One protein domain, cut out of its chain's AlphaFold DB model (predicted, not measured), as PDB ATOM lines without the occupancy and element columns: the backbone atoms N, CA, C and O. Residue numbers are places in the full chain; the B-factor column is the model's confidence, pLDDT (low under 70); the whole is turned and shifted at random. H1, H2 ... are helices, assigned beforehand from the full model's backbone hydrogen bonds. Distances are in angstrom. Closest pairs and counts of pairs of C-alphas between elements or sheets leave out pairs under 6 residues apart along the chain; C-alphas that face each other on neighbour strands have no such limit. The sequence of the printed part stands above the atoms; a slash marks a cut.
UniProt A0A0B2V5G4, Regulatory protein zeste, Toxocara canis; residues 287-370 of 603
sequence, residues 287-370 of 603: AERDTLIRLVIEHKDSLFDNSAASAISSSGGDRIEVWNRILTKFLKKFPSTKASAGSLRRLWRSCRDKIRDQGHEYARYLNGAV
ATOM      1  N   ALA A 287      58.810 105.177 113.557       84.44
ATOM      2  CA  ALA A 287      58.379 103.820 113.201       84.44
ATOM      3  C   ALA A 287      57.145 103.744 112.271       84.44
ATOM      4  O   ALA A 287      57.023 102.788 111.499       84.44
ATOM      5  N   GLU A 288      56.236 104.726 112.322       86.44
ATOM      6  CA  GLU A 288      55.089 104.813 111.405       86.44
ATOM      7  C   GLU A 288      55.569 105.174 109.995       86.44
ATOM      8  O   GLU A 288      55.216 104.492 109.033       86.44
ATOM      9  N   ARG A 289      56.444 106.183 109.873       87.75
ATOM     10  CA  ARG A 289      57.056 106.576 108.593       87.75
ATOM     11  C   ARG A 289      57.847 105.426 107.977       87.75
ATOM     12  O   ARG A 289      57.578 105.057 106.838       87.75
ATOM     13  N   ASP A 290      58.737 104.805 108.749       87.25
ATOM     14  CA  ASP A 290      59.591 103.709 108.275       87.25
ATOM     15  C   ASP A 290      58.781 102.479 107.838       87.25
ATOM     16  O   ASP A 290      59.213 101.712 106.977       87.25
ATOM     17  N   THR A 291      57.614 102.253 108.450       87.88
ATOM     18  CA  THR A 291      56.693 101.181 108.050       87.88
ATOM     19  C   THR A 291      55.954 101.541 106.770       87.88
ATOM     20  O   THR A 291      55.853 100.693 105.891       87.88
ATOM     21  N   LEU A 292      55.449 102.774 106.641       90.38
ATOM     22  CA  LEU A 292      54.793 103.207 105.408       90.38
ATOM     23  C   LEU A 292      55.757 103.128 104.221       90.38
ATOM     24  O   LEU A 292      55.372 102.624 103.174       90.38
ATOM     25  N   ILE A 293      56.997 103.591 104.391       89.31
ATOM     26  CA  ILE A 293      58.018 103.543 103.343       89.31
ATOM     27  C   ILE A 293      58.242 102.096 102.883       89.31
ATOM     28  O   ILE A 293      58.104 101.815 101.695       89.31
ATOM     29  N   ARG A 294      58.471 101.163 103.817       89.25
ATOM     30  CA  ARG A 294      58.624  99.734 103.498       89.25
ATOM     31  C   ARG A 294      57.398  99.141 102.804       89.25
ATOM     32  O   ARG A 294      57.563  98.465 101.800       89.25
ATOM     33  N   LEU A 295      56.181  99.437 103.269       88.94
ATOM     34  CA  LEU A 295      54.944  98.961 102.630       88.94
ATOM     35  C   LEU A 295      54.737  99.535 101.219       88.94
ATOM     36  O   LEU A 295      54.167  98.863 100.368       88.94
ATOM     37  N   VAL A 296      55.178 100.766 100.949       87.38
ATOM     38  CA  VAL A 296      55.084 101.364  99.608       87.38
ATOM     39  C   VAL A 296      56.165 100.814  98.672       87.38
ATOM     40  O   VAL A 296      55.885 100.622  97.494       87.38
ATOM     41  N   ILE A 297      57.362 100.503  99.183       85.31
ATOM     42  CA  ILE A 297      58.425  99.829  98.416       85.31
ATOM     43  C   ILE A 297      58.053  98.359  98.131       85.31
ATOM     44  O   ILE A 297      58.270  97.881  97.024       85.31
ATOM     45  N   GLU A 298      57.428  97.656  99.080       86.19
ATOM     46  CA  GLU A 298      56.928  96.279  98.908       86.19
ATOM     47  C   GLU A 298      55.856  96.179  97.805       86.19
ATOM     48  O   GLU A 298      55.791  95.182  97.096       86.19
ATOM     49  N   HIS A 299      55.032  97.219  97.634       82.06
ATOM     50  CA  HIS A 299      53.969  97.286  96.615       82.06
ATOM     51  C   HIS A 299      54.340  98.223  95.452       82.06
ATOM     52  O   HIS A 299      53.456  98.712  94.748       82.06
ATOM     53  N   LYS A 300      55.639  98.506  95.256       78.38
ATOM     54  CA  LYS A 300      56.122  99.523  94.303       78.38
ATOM     55  C   LYS A 300      55.682  99.234  92.865       78.38
ATOM     56  O   LYS A 300      55.284 100.164  92.173       78.38
ATOM     57  N   ASP A 301      55.705  97.970  92.454       75.94
ATOM     58  CA  ASP A 301      55.447  97.555  91.075       75.94
ATOM     59  C   ASP A 301      53.953  97.770  90.766       75.94
ATOM     60  O   ASP A 301      53.587  98.537  89.881       75.94
ATOM     61  N   SER A 302      53.059  97.280  91.633       75.94
ATOM     62  CA  SER A 302      51.607  97.520  91.528       75.94
ATOM     63  C   SER A 302      51.187  98.993  91.706       75.94
ATOM     64  O   SER A 302      50.111  99.390  91.258       75.94
ATOM     65  N   LEU A 303      52.000  99.823  92.371       75.06
ATOM     66  CA  LEU A 303      51.732 101.257  92.540       75.06
ATOM     67  C   LEU A 303      52.269 102.131  91.400       75.06
ATOM     68  O   LEU A 303      51.680 103.182  91.128       75.06
ATOM     69  N   PHE A 304      53.398 101.756  90.793       75.38
ATOM     70  CA  PHE A 304      54.212 102.655  89.972       75.38
ATOM     71  C   PHE A 304      54.683 102.075  88.637       75.38
ATOM     72  O   PHE A 304      55.233 102.849  87.850       75.38
ATOM     73  N   ASP A 305      54.472 100.789  88.348       64.06
ATOM     74  CA  ASP A 305      54.763 100.269  87.016       64.06
ATOM     75  C   ASP A 305      53.664 100.673  86.035       64.06
ATOM     76  O   ASP A 305      52.479 100.379  86.194       64.06
ATOM     77  N   ASN A 306      54.111 101.361  84.990       52.84
ATOM     78  CA  ASN A 306      53.421 101.515  83.720       52.84
ATOM     79  C   ASN A 306      54.209 100.713  82.668       52.84
ATOM     80  O   ASN A 306      54.608 101.271  81.646       52.84
ATOM     81  N   SER A 307      54.506  99.431  82.924       43.75
ATOM     82  CA  SER A 307      55.018  98.575  81.848       43.75
ATOM     83  C   SER A 307      53.985  98.586  80.722       43.75
ATOM     84  O   SER A 307      52.809  98.303  80.968       43.75
ATOM     85  N   ALA A 308      54.405  98.948  79.508       42.06
ATOM     86  CA  ALA A 308      53.496  99.158  78.379       42.06
ATOM     87  C   ALA A 308      52.645  97.911  78.061       42.06
ATOM     88  O   ALA A 308      51.531  98.043  77.564       42.06
ATOM     89  N   ALA A 309      53.121  96.719  78.441       42.56
ATOM     90  CA  ALA A 309      52.400  95.453  78.326       42.56
ATOM     91  C   ALA A 309      51.195  95.299  79.288       42.56
ATOM     92  O   ALA A 309      50.274  94.552  78.976       42.56
ATOM     93  N   SER A 310      51.162  96.007  80.428       39.50
ATOM     94  CA  SER A 310      50.054  95.960  81.412       39.50
ATOM     95  C   SER A 310      49.139  97.191  81.387       39.50
ATOM     96  O   SER A 310      48.109  97.214  82.064       39.50
ATOM     97  N   ALA A 311      49.474  98.215  80.596       41.66
ATOM     98  CA  ALA A 311      48.711  99.464  80.511       41.66
ATOM     99  C   ALA A 311      47.296  99.297  79.913       41.66
ATOM    100  O   ALA A 311      46.479 100.206  80.029       41.66
ATOM    101  N   ILE A 312      46.999  98.143  79.308       44.31
ATOM    102  CA  ILE A 312      45.684  97.807  78.739       44.31
ATOM    103  C   ILE A 312      44.682  97.387  79.836       44.31
ATOM    104  O   ILE A 312      43.479  97.545  79.649       44.31
ATOM    105  N   SER A 313      45.164  96.916  80.996       40.72
ATOM    106  CA  SER A 313      44.306  96.334  82.045       40.72
ATOM    107  C   SER A 313      44.432  96.974  83.428       40.72
ATOM    108  O   SER A 313      43.529  96.781  84.238       40.72
ATOM    109  N   SER A 314      45.504  97.724  83.732       43.59
ATOM    110  CA  SER A 314      45.637  98.324  85.068       43.59
ATOM    111  C   SER A 314      44.744  99.553  85.235       43.59
ATOM    112  O   SER A 314      45.098 100.673  84.850       43.59
ATOM    113  N   SER A 315      43.561  99.337  85.805       47.78
ATOM    114  CA  SER A 315      42.574 100.390  86.008       47.78
ATOM    115  C   SER A 315      43.000 101.350  87.127       47.78
ATOM    116  O   SER A 315      43.782 101.021  88.025       47.78
ATOM    117  N   GLY A 316      42.418 102.554  87.146       51.38
ATOM    118  CA  GLY A 316      42.571 103.466  88.286       51.38
ATOM    119  C   GLY A 316      42.062 102.884  89.619       51.38
ATOM    120  O   GLY A 316      42.476 103.358  90.679       51.38
ATOM    121  N   GLY A 317      41.208 101.852  89.571       57.03
ATOM    122  CA  GLY A 317      40.721 101.107  90.733       57.03
ATOM    123  C   GLY A 317      41.821 100.292  91.410       57.03
ATOM    124  O   GLY A 317      41.995 100.405  92.623       57.03
ATOM    125  N   ASP A 318      42.641  99.579  90.638       64.81
ATOM    126  CA  ASP A 318      43.704  98.689  91.124       64.81
ATOM    127  C   ASP A 318      44.645  99.423  92.090       64.81
ATOM    128  O   ASP A 318      44.959  98.962  93.188       64.81
ATOM    129  N   ARG A 319      45.050 100.647  91.723       73.00
ATOM    130  CA  ARG A 319      45.925 101.487  92.554       73.00
ATOM    131  C   ARG A 319      45.245 101.937  93.845       73.00
ATOM    132  O   ARG A 319      45.915 102.077  94.870       73.00
ATOM    133  N   ILE A 320      43.932 102.169  93.828       78.00
ATOM    134  CA  ILE A 320      43.157 102.499  95.033       78.00
ATOM    135  C   ILE A 320      43.080 101.273  95.951       78.00
ATOM    136  O   ILE A 320      43.302 101.412  97.156       78.00
ATOM    137  N   GLU A 321      42.865 100.080  95.398       79.50
ATOM    138  CA  GLU A 321      42.878  98.821  96.146       79.50
ATOM    139  C   GLU A 321      44.241  98.523  96.774       79.50
ATOM    140  O   GLU A 321      44.302  98.149  97.947       79.50
ATOM    141  N   VAL A 322      45.347  98.765  96.062       81.06
ATOM    142  CA  VAL A 322      46.702  98.634  96.623       81.06
ATOM    143  C   VAL A 322      46.917  99.628  97.774       81.06
ATOM    144  O   VAL A 322      47.408  99.239  98.834       81.06
ATOM    145  N   TRP A 323      46.468 100.885  97.654       86.81
ATOM    146  CA  TRP A 323      46.506 101.841  98.775       86.81
ATOM    147  C   TRP A 323      45.631 101.420  99.966       86.81
ATOM    148  O   TRP A 323      46.020 101.655 101.113       86.81
ATOM    149  N   ASN A 324      44.487 100.778  99.725       85.81
ATOM    150  CA  ASN A 324      43.639 100.220 100.780       85.81
ATOM    151  C   ASN A 324      44.293  98.987 101.433       85.81
ATOM    152  O   ASN A 324      44.287  98.865 102.656       85.81
ATOM    153  N   ARG A 325      44.958  98.124 100.656       86.19
ATOM    154  CA  ARG A 325      45.752  96.984 101.149       86.19
ATOM    155  C   ARG A 325      46.921  97.451 102.024       86.19
ATOM    156  O   ARG A 325      47.150  96.881 103.093       86.19
ATOM    157  N   ILE A 326      47.613  98.519 101.619       88.88
ATOM    158  CA  ILE A 326      48.652  99.190 102.416       88.88
ATOM    159  C   ILE A 326      48.060  99.767 103.705       88.88
ATOM    160  O   ILE A 326      48.647  99.569 104.768       88.88
ATOM    161  N   LEU A 327      46.891 100.419 103.652       89.31
ATOM    162  CA  LEU A 327      46.205 100.925 104.845       89.31
ATOM    163  C   LEU A 327      45.875  99.797 105.833       89.31
ATOM    164  O   LEU A 327      46.184  99.926 107.014       89.31
ATOM    165  N   THR A 328      45.323  98.676 105.366       87.75
ATOM    166  CA  THR A 328      45.008  97.516 106.216       87.75
ATOM    167  C   THR A 328      46.268  96.918 106.848       87.75
ATOM    168  O   THR A 328      46.295  96.680 108.057       87.75
ATOM    169  N   LYS A 329      47.355  96.740 106.077       89.69
ATOM    170  CA  LYS A 329      48.658  96.296 106.613       89.69
ATOM    171  C   LYS A 329      49.237  97.283 107.635       89.69
ATOM    172  O   LYS A 329      49.771  96.862 108.658       89.69
ATOM    173  N   PHE A 330      49.103  98.584 107.384       90.50
ATOM    174  CA  PHE A 330      49.572  99.644 108.275       90.50
ATOM    175  C   PHE A 330      48.795  99.657 109.599       90.50
ATOM    176  O   PHE A 330      49.406  99.633 110.667       90.50
ATOM    177  N   LEU A 331      47.459  99.630 109.546       88.62
ATOM    178  CA  LEU A 331      46.591  99.616 110.728       88.62
ATOM    179  C   LEU A 331      46.731  98.322 111.540       88.62
ATOM    180  O   LEU A 331      46.691  98.381 112.764       88.62
ATOM    181  N   LYS A 332      47.001  97.172 110.904       89.00
ATOM    182  CA  LYS A 332      47.337  95.925 111.620       89.00
ATOM    183  C   LYS A 332      48.579  96.078 112.513       89.00
ATOM    184  O   LYS A 332      48.657  95.436 113.555       89.00
ATOM    185  N   LYS A 333      49.541  96.922 112.121       86.94
ATOM    186  CA  LYS A 333      50.767  97.198 112.893       86.94
ATOM    187  C   LYS A 333      50.630  98.395 113.845       86.94
ATOM    188  O   LYS A 333      51.301  98.427 114.873       86.94
ATOM    189  N   PHE A 334      49.759  99.354 113.529       86.50
ATOM    190  CA  PHE A 334      49.482 100.541 114.345       86.50
ATOM    191  C   PHE A 334      47.968 100.736 114.566       86.50
ATOM    192  O   PHE A 334      47.387 101.691 114.045       86.50
ATOM    193  N   PRO A 335      47.308  99.860 115.349       79.88
ATOM    194  CA  PRO A 335      45.847  99.868 115.498       79.88
ATOM    195  C   PRO A 335      45.312 101.100 116.246       79.88
ATOM    196  O   PRO A 335      44.158 101.481 116.074       79.88
ATOM    197  N   SER A 336      46.147 101.761 117.052       76.06
ATOM    198  CA  SER A 336      45.806 103.011 117.744       76.06
ATOM    199  C   SER A 336      45.932 104.261 116.862       76.06
ATOM    200  O   SER A 336      45.482 105.344 117.255       76.06
ATOM    201  N   THR A 337      46.515 104.145 115.665       79.88
ATOM    202  CA  THR A 337      46.766 105.282 114.775       79.88
ATOM    203  C   THR A 337      45.574 105.515 113.854       79.88
ATOM    204  O   THR A 337      45.262 104.707 112.984       79.88
ATOM    205  N   LYS A 338      44.917 106.674 114.000       78.31
ATOM    206  CA  LYS A 338      43.781 107.101 113.161       78.31
ATOM    207  C   LYS A 338      44.248 107.539 111.762       78.31
ATOM    208  O   LYS A 338      44.231 108.728 111.441       78.31
ATOM    209  N   ALA A 339      44.702 106.580 110.958       79.50
ATOM    210  CA  ALA A 339      45.140 106.771 109.577       79.50
ATOM    211  C   ALA A 339      44.014 106.490 108.566       79.50
ATOM    212  O   ALA A 339      43.153 105.644 108.788       79.50
ATOM    213  N   SER A 340      44.064 107.165 107.418       83.19
ATOM    214  CA  SER A 340      43.280 106.847 106.220       83.19
ATOM    215  C   SER A 340      44.209 106.699 105.012       83.19
ATOM    216  O   SER A 340      45.340 107.192 105.029       83.19
ATOM    217  N   ALA A 341      43.745 106.085 103.921       79.00
ATOM    218  CA  ALA A 341      44.543 105.973 102.694       79.00
ATOM    219  C   ALA A 341      45.005 107.362 102.193       79.00
ATOM    220  O   ALA A 341      46.148 107.541 101.776       79.00
ATOM    221  N   GLY A 342      44.154 108.388 102.330       76.50
ATOM    222  CA  GLY A 342      44.496 109.780 102.025       76.50
ATOM    223  C   GLY A 342      45.514 110.420 102.981       76.50
ATOM    224  O   GLY A 342      46.259 111.313 102.567       76.50
ATOM    225  N   SER A 343      45.596 109.987 104.244       82.31
ATOM    226  CA  SER A 343      46.642 110.450 105.168       82.31
ATOM    227  C   SER A 343      47.978 109.751 104.907       82.31
ATOM    228  O   SER A 343      49.011 110.418 104.909       82.31
ATOM    229  N   LEU A 344      47.967 108.451 104.583       85.75
ATOM    230  CA  LEU A 344      49.167 107.709 104.181       85.75
ATOM    231  C   LEU A 344      49.742 108.242 102.858       85.75
ATOM    232  O   LEU A 344      50.934 108.525 102.791       85.75
ATOM    233  N   ARG A 345      48.910 108.524 101.843       84.94
ATOM    234  CA  ARG A 345      49.359 109.180 100.595       84.94
ATOM    235  C   ARG A 345      49.976 110.567 100.814       84.94
ATOM    236  O   ARG A 345      50.851 110.976 100.051       84.94
ATOM    237  N   ARG A 346      49.526 111.316 101.830       82.19
ATOM    238  CA  ARG A 346      50.141 112.595 102.237       82.19
ATOM    239  C   ARG A 346      51.491 112.376 102.921       82.19
ATOM    240  O   ARG A 346      52.448 113.065 102.576       82.19
ATOM    241  N   LEU A 347      51.580 111.403 103.827       85.50
ATOM    242  CA  LEU A 347      52.823 111.055 104.518       85.50
ATOM    243  C   LEU A 347      53.895 110.539 103.548       85.50
ATOM    244  O   LEU A 347      55.031 110.988 103.613       85.50
ATOM    245  N   TRP A 348      53.522 109.674 102.601       89.56
ATOM    246  CA  TRP A 348      54.411 109.171 101.551       89.56
ATOM    247  C   TRP A 348      55.061 110.303 100.746       89.56
ATOM    248  O   TRP A 348      56.283 110.337 100.614       89.56
ATOM    249  N   ARG A 349      54.259 111.270 100.269       84.50
ATOM    250  CA  ARG A 349      54.783 112.461  99.580       84.50
ATOM    251  C   ARG A 349      55.745 113.231 100.478       84.50
ATOM    252  O   ARG A 349      56.863 113.491 100.060       84.50
ATOM    253  N   SER A 350      55.366 113.483 101.732       83.56
ATOM    254  CA  SER A 350      56.246 114.150 102.698       83.56
ATOM    255  C   SER A 350      57.586 113.435 102.915       83.56
ATOM    256  O   SER A 350      58.593 114.118 103.076       83.56
ATOM    257  N   CYS A 351      57.619 112.099 102.944       84.06
ATOM    258  CA  CYS A 351      58.860 111.332 103.089       84.06
ATOM    259  C   CYS A 351      59.728 111.412 101.826       84.06
ATOM    260  O   CYS A 351      60.925 111.668 101.917       84.06
ATOM    261  N   ARG A 352      59.121 111.232 100.647       85.44
ATOM    262  CA  ARG A 352      59.812 111.314  99.353       85.44
ATOM    263  C   ARG A 352      60.393 112.708  99.106       85.44
ATOM    264  O   ARG A 352      61.537 112.827  98.685       85.44
ATOM    265  N   ASP A 353      59.606 113.746  99.371       80.19
ATOM    266  CA  ASP A 353      59.999 115.132  99.125       80.19
ATOM    267  C   ASP A 353      61.128 115.544 100.103       80.19
ATOM    268  O   ASP A 353      62.134 116.085  99.658       80.19
ATOM    269  N   LYS A 354      61.067 115.129 101.386       83.06
ATOM    270  CA  LYS A 354      62.181 115.259 102.356       83.06
ATOM    271  C   LYS A 354      63.484 114.635 101.838       83.06
ATOM    272  O   LYS A 354      64.532 115.267 101.902       83.06
ATOM    273  N   ILE A 355      63.431 113.395 101.343       81.81
ATOM    274  CA  ILE A 355      64.621 112.677 100.852       81.81
ATOM    275  C   ILE A 355      65.193 113.340  99.595       81.81
ATOM    276  O   ILE A 355      66.409 113.385  99.437       81.81
ATOM    277  N   ARG A 356      64.340 113.907  98.733       79.50
ATOM    278  CA  ARG A 356      64.780 114.700  97.580       79.50
ATOM    279  C   ARG A 356      65.498 115.980  98.017       79.50
ATOM    280  O   ARG A 356      66.588 116.249  97.526       79.50
ATOM    281  N   ASP A 357      64.915 116.731  98.949       77.06
ATOM    282  CA  ASP A 357      65.474 117.998  99.440       77.06
ATOM    283  C   ASP A 357      66.790 117.792 100.216       77.06
ATOM    284  O   ASP A 357      67.702 118.614 100.135       77.06
ATOM    285  N   GLN A 358      66.918 116.671 100.933       77.88
ATOM    286  CA  GLN A 358      68.112 116.293 101.699       77.88
ATOM    287  C   GLN A 358      69.031 115.303 100.960       77.88
ATOM    288  O   GLN A 358      69.923 114.724 101.579       77.88
ATOM    289  N   GLY A 359      68.863 115.089  99.649       74.44
ATOM    290  CA  GLY A 359      69.549 114.019  98.905       74.44
ATOM    291  C   GLY A 359      71.077 114.013  99.058       74.44
ATOM    292  O   GLY A 359      71.684 112.954  99.190       74.44
ATOM    293  N   HIS A 360      71.706 115.188  99.166       74.00
ATOM    294  CA  HIS A 360      73.148 115.321  99.411       74.00
ATOM    295  C   HIS A 360      73.609 114.836 100.801       74.00
ATOM    296  O   HIS A 360      74.796 114.581 100.991       74.00
ATOM    297  N   GLU A 361      72.726 114.750 101.797       73.19
ATOM    298  CA  GLU A 361      73.016 114.157 103.114       73.19
ATOM    299  C   GLU A 361      72.951 112.629 103.041       73.19
ATOM    300  O   GLU A 361      73.877 111.960 103.495       73.19
ATOM    301  N   TYR A 362      71.925 112.084 102.375       75.38
ATOM    302  CA  TYR A 362      71.802 110.648 102.097       75.38
ATOM    303  C   TYR A 362      72.975 110.129 101.241       75.38
ATOM    304  O   TYR A 362      73.578 109.113 101.584       75.38
ATOM    305  N   ALA A 363      73.375 110.867 100.198       72.50
ATOM    306  CA  ALA A 363      74.547 110.556  99.374       72.50
ATOM    307  C   ALA A 363      75.853 110.531 100.187       72.50
ATOM    308  O   ALA A 363      76.621 109.577 100.099       72.50
ATOM    309  N   ARG A 364      76.103 111.555 101.021       71.38
ATOM    310  CA  ARG A 364      77.302 111.614 101.879       71.38
ATOM    311  C   ARG A 364      77.347 110.478 102.900       71.38
ATOM    312  O   ARG A 364      78.428 109.960 103.164       71.38
ATOM    313  N   TYR A 365      76.196 110.092 103.448       70.31
ATOM    314  CA  TYR A 365      76.087 108.972 104.380       70.31
ATOM    315  C   TYR A 365      76.386 107.626 103.700       70.31
ATOM    316  O   TYR A 365      77.140 106.823 104.242       70.31
ATOM    317  N   LEU A 366      75.849 107.393 102.496       70.81
ATOM    318  CA  LEU A 366      76.088 106.158 101.739       70.81
ATOM    319  C   LEU A 366      77.515 106.049 101.183       70.81
ATOM    320  O   LEU A 366      78.064 104.952 101.155       70.81
ATOM    321  N   ASN A 367      78.133 107.169 100.802       71.44
ATOM    322  CA  ASN A 367      79.490 107.200 100.245       71.44
ATOM    323  C   ASN A 367      80.597 107.195 101.321       71.44
ATOM    324  O   ASN A 367      81.749 107.485 101.010       71.44
ATOM    325  N   GLY A 368      80.269 106.939 102.595       61.53
ATOM    326  CA  GLY A 368      81.248 106.896 103.691       61.53
ATOM    327  C   GLY A 368      81.907 108.241 104.033       61.53
ATOM    328  O   GLY A 368      82.846 108.280 104.819       61.53
ATOM    329  N   ALA A 369      81.411 109.357 103.485       54.81
ATOM    330  CA  ALA A 369      81.961 110.699 103.704       54.81
ATOM    331  C   ALA A 369      81.573 111.306 105.070       54.81
ATOM    332  O   ALA A 369      81.961 112.429 105.397       54.81
ATOM    333  N   VAL A 370      80.787 110.580 105.868       54.75
ATOM    334  CA  VAL A 370      80.538 110.877 107.279       54.75
ATOM    335  C   VAL A 370      81.593 110.125 108.086       54.75
ATOM    336  O   VAL A 370      81.552 108.898 108.155       54.75
TER     337      VAL A 370
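This is residues 287 to 370 of the 603 residues of the protein "Regulatory protein zeste" of Toxocara canis (UniProt A0A0B2V5G4). Look first for two helices, H3 and H1, running opposite ways in one layer, with H4 starting at H3, where its residues 341 to 344 touch residues 323 to 327, and from there crossing over H1 nearly at right angles; the small H2 packs on H3 near its first residues. Past the crossing, residues 353 to 357 of H4 stick out and turn a corner into H5, which packs on no other helix, while a loop of residues 307 to 313 sticks out elsewhere. The printed part has 84 residues with five named helices, in the order H1, H2, H3, H4, H5, and no named strand: the class is all helix. It is loose, with a radius of gyration of the C-alphas of 15.3 A, and flat in outline, spanning 45 by 39 by 17 A.

Find C-alpha 316 at (42.571, 103.466, 88.286); from there H3, the longest helix, runs 26.7 A to residue 333. H1, residues 287 to 298, begins at C-alpha 287, (58.379, 103.820, 113.201), and is 16.2 A long. H2 follows at residues 300 to 304, 5.7 A long. H4, residues 341 to 357, is 24.4 A long. H5, residues 359 to 366, is 10.6 A long and ends at C-alpha 366, (76.088, 106.158, 101.739).

Start at H3, where residues 326 to 330 touch residues 291 to 296 of H1; the closest C-alphas, those of Leu 295 and Ile 326, are 6.3 A apart. These two helices run opposite ways at a steep tilt of 39 degrees. Residues 318 to 322 of H3 touch H2, with the C-alphas of Leu 303 and Arg 319 closest at 5.8 A. Look next at residues 323 to 327 of H3, which touch residues 341 to 344 of H4; the closest C-alphas, Leu 327 and Ala 341, are 5.7 A apart, and the lines are about perpendicular at 89 degrees. Farther along, residues 344 to 351 of H4 touch residues 289 to 293 of H1, also about perpendicular at 89 degrees; the closest C-alphas, Ile 293 and Trp 348, are 6.9 A apart. H5 is close to but not clearly touching H4, with the C-alphas of Ile 355 and Tyr 362 closest at 7.6 A; it is apart from H1, H2 and H3. In H1, H2, H4 and H5 every O i to N i+4 pair is within hydrogen-bond range; in H3, 13 of 14 are.

The C-alphas of Ile 312 and Val 370 are the two farthest apart, 46.9 A. The printed part has no cut. The link from H2 to H3, with 11 residues, is long. The mean pLDDT of the printed part is 75.5; look for values under 70 at residues 305 to 318 and 368 to 370.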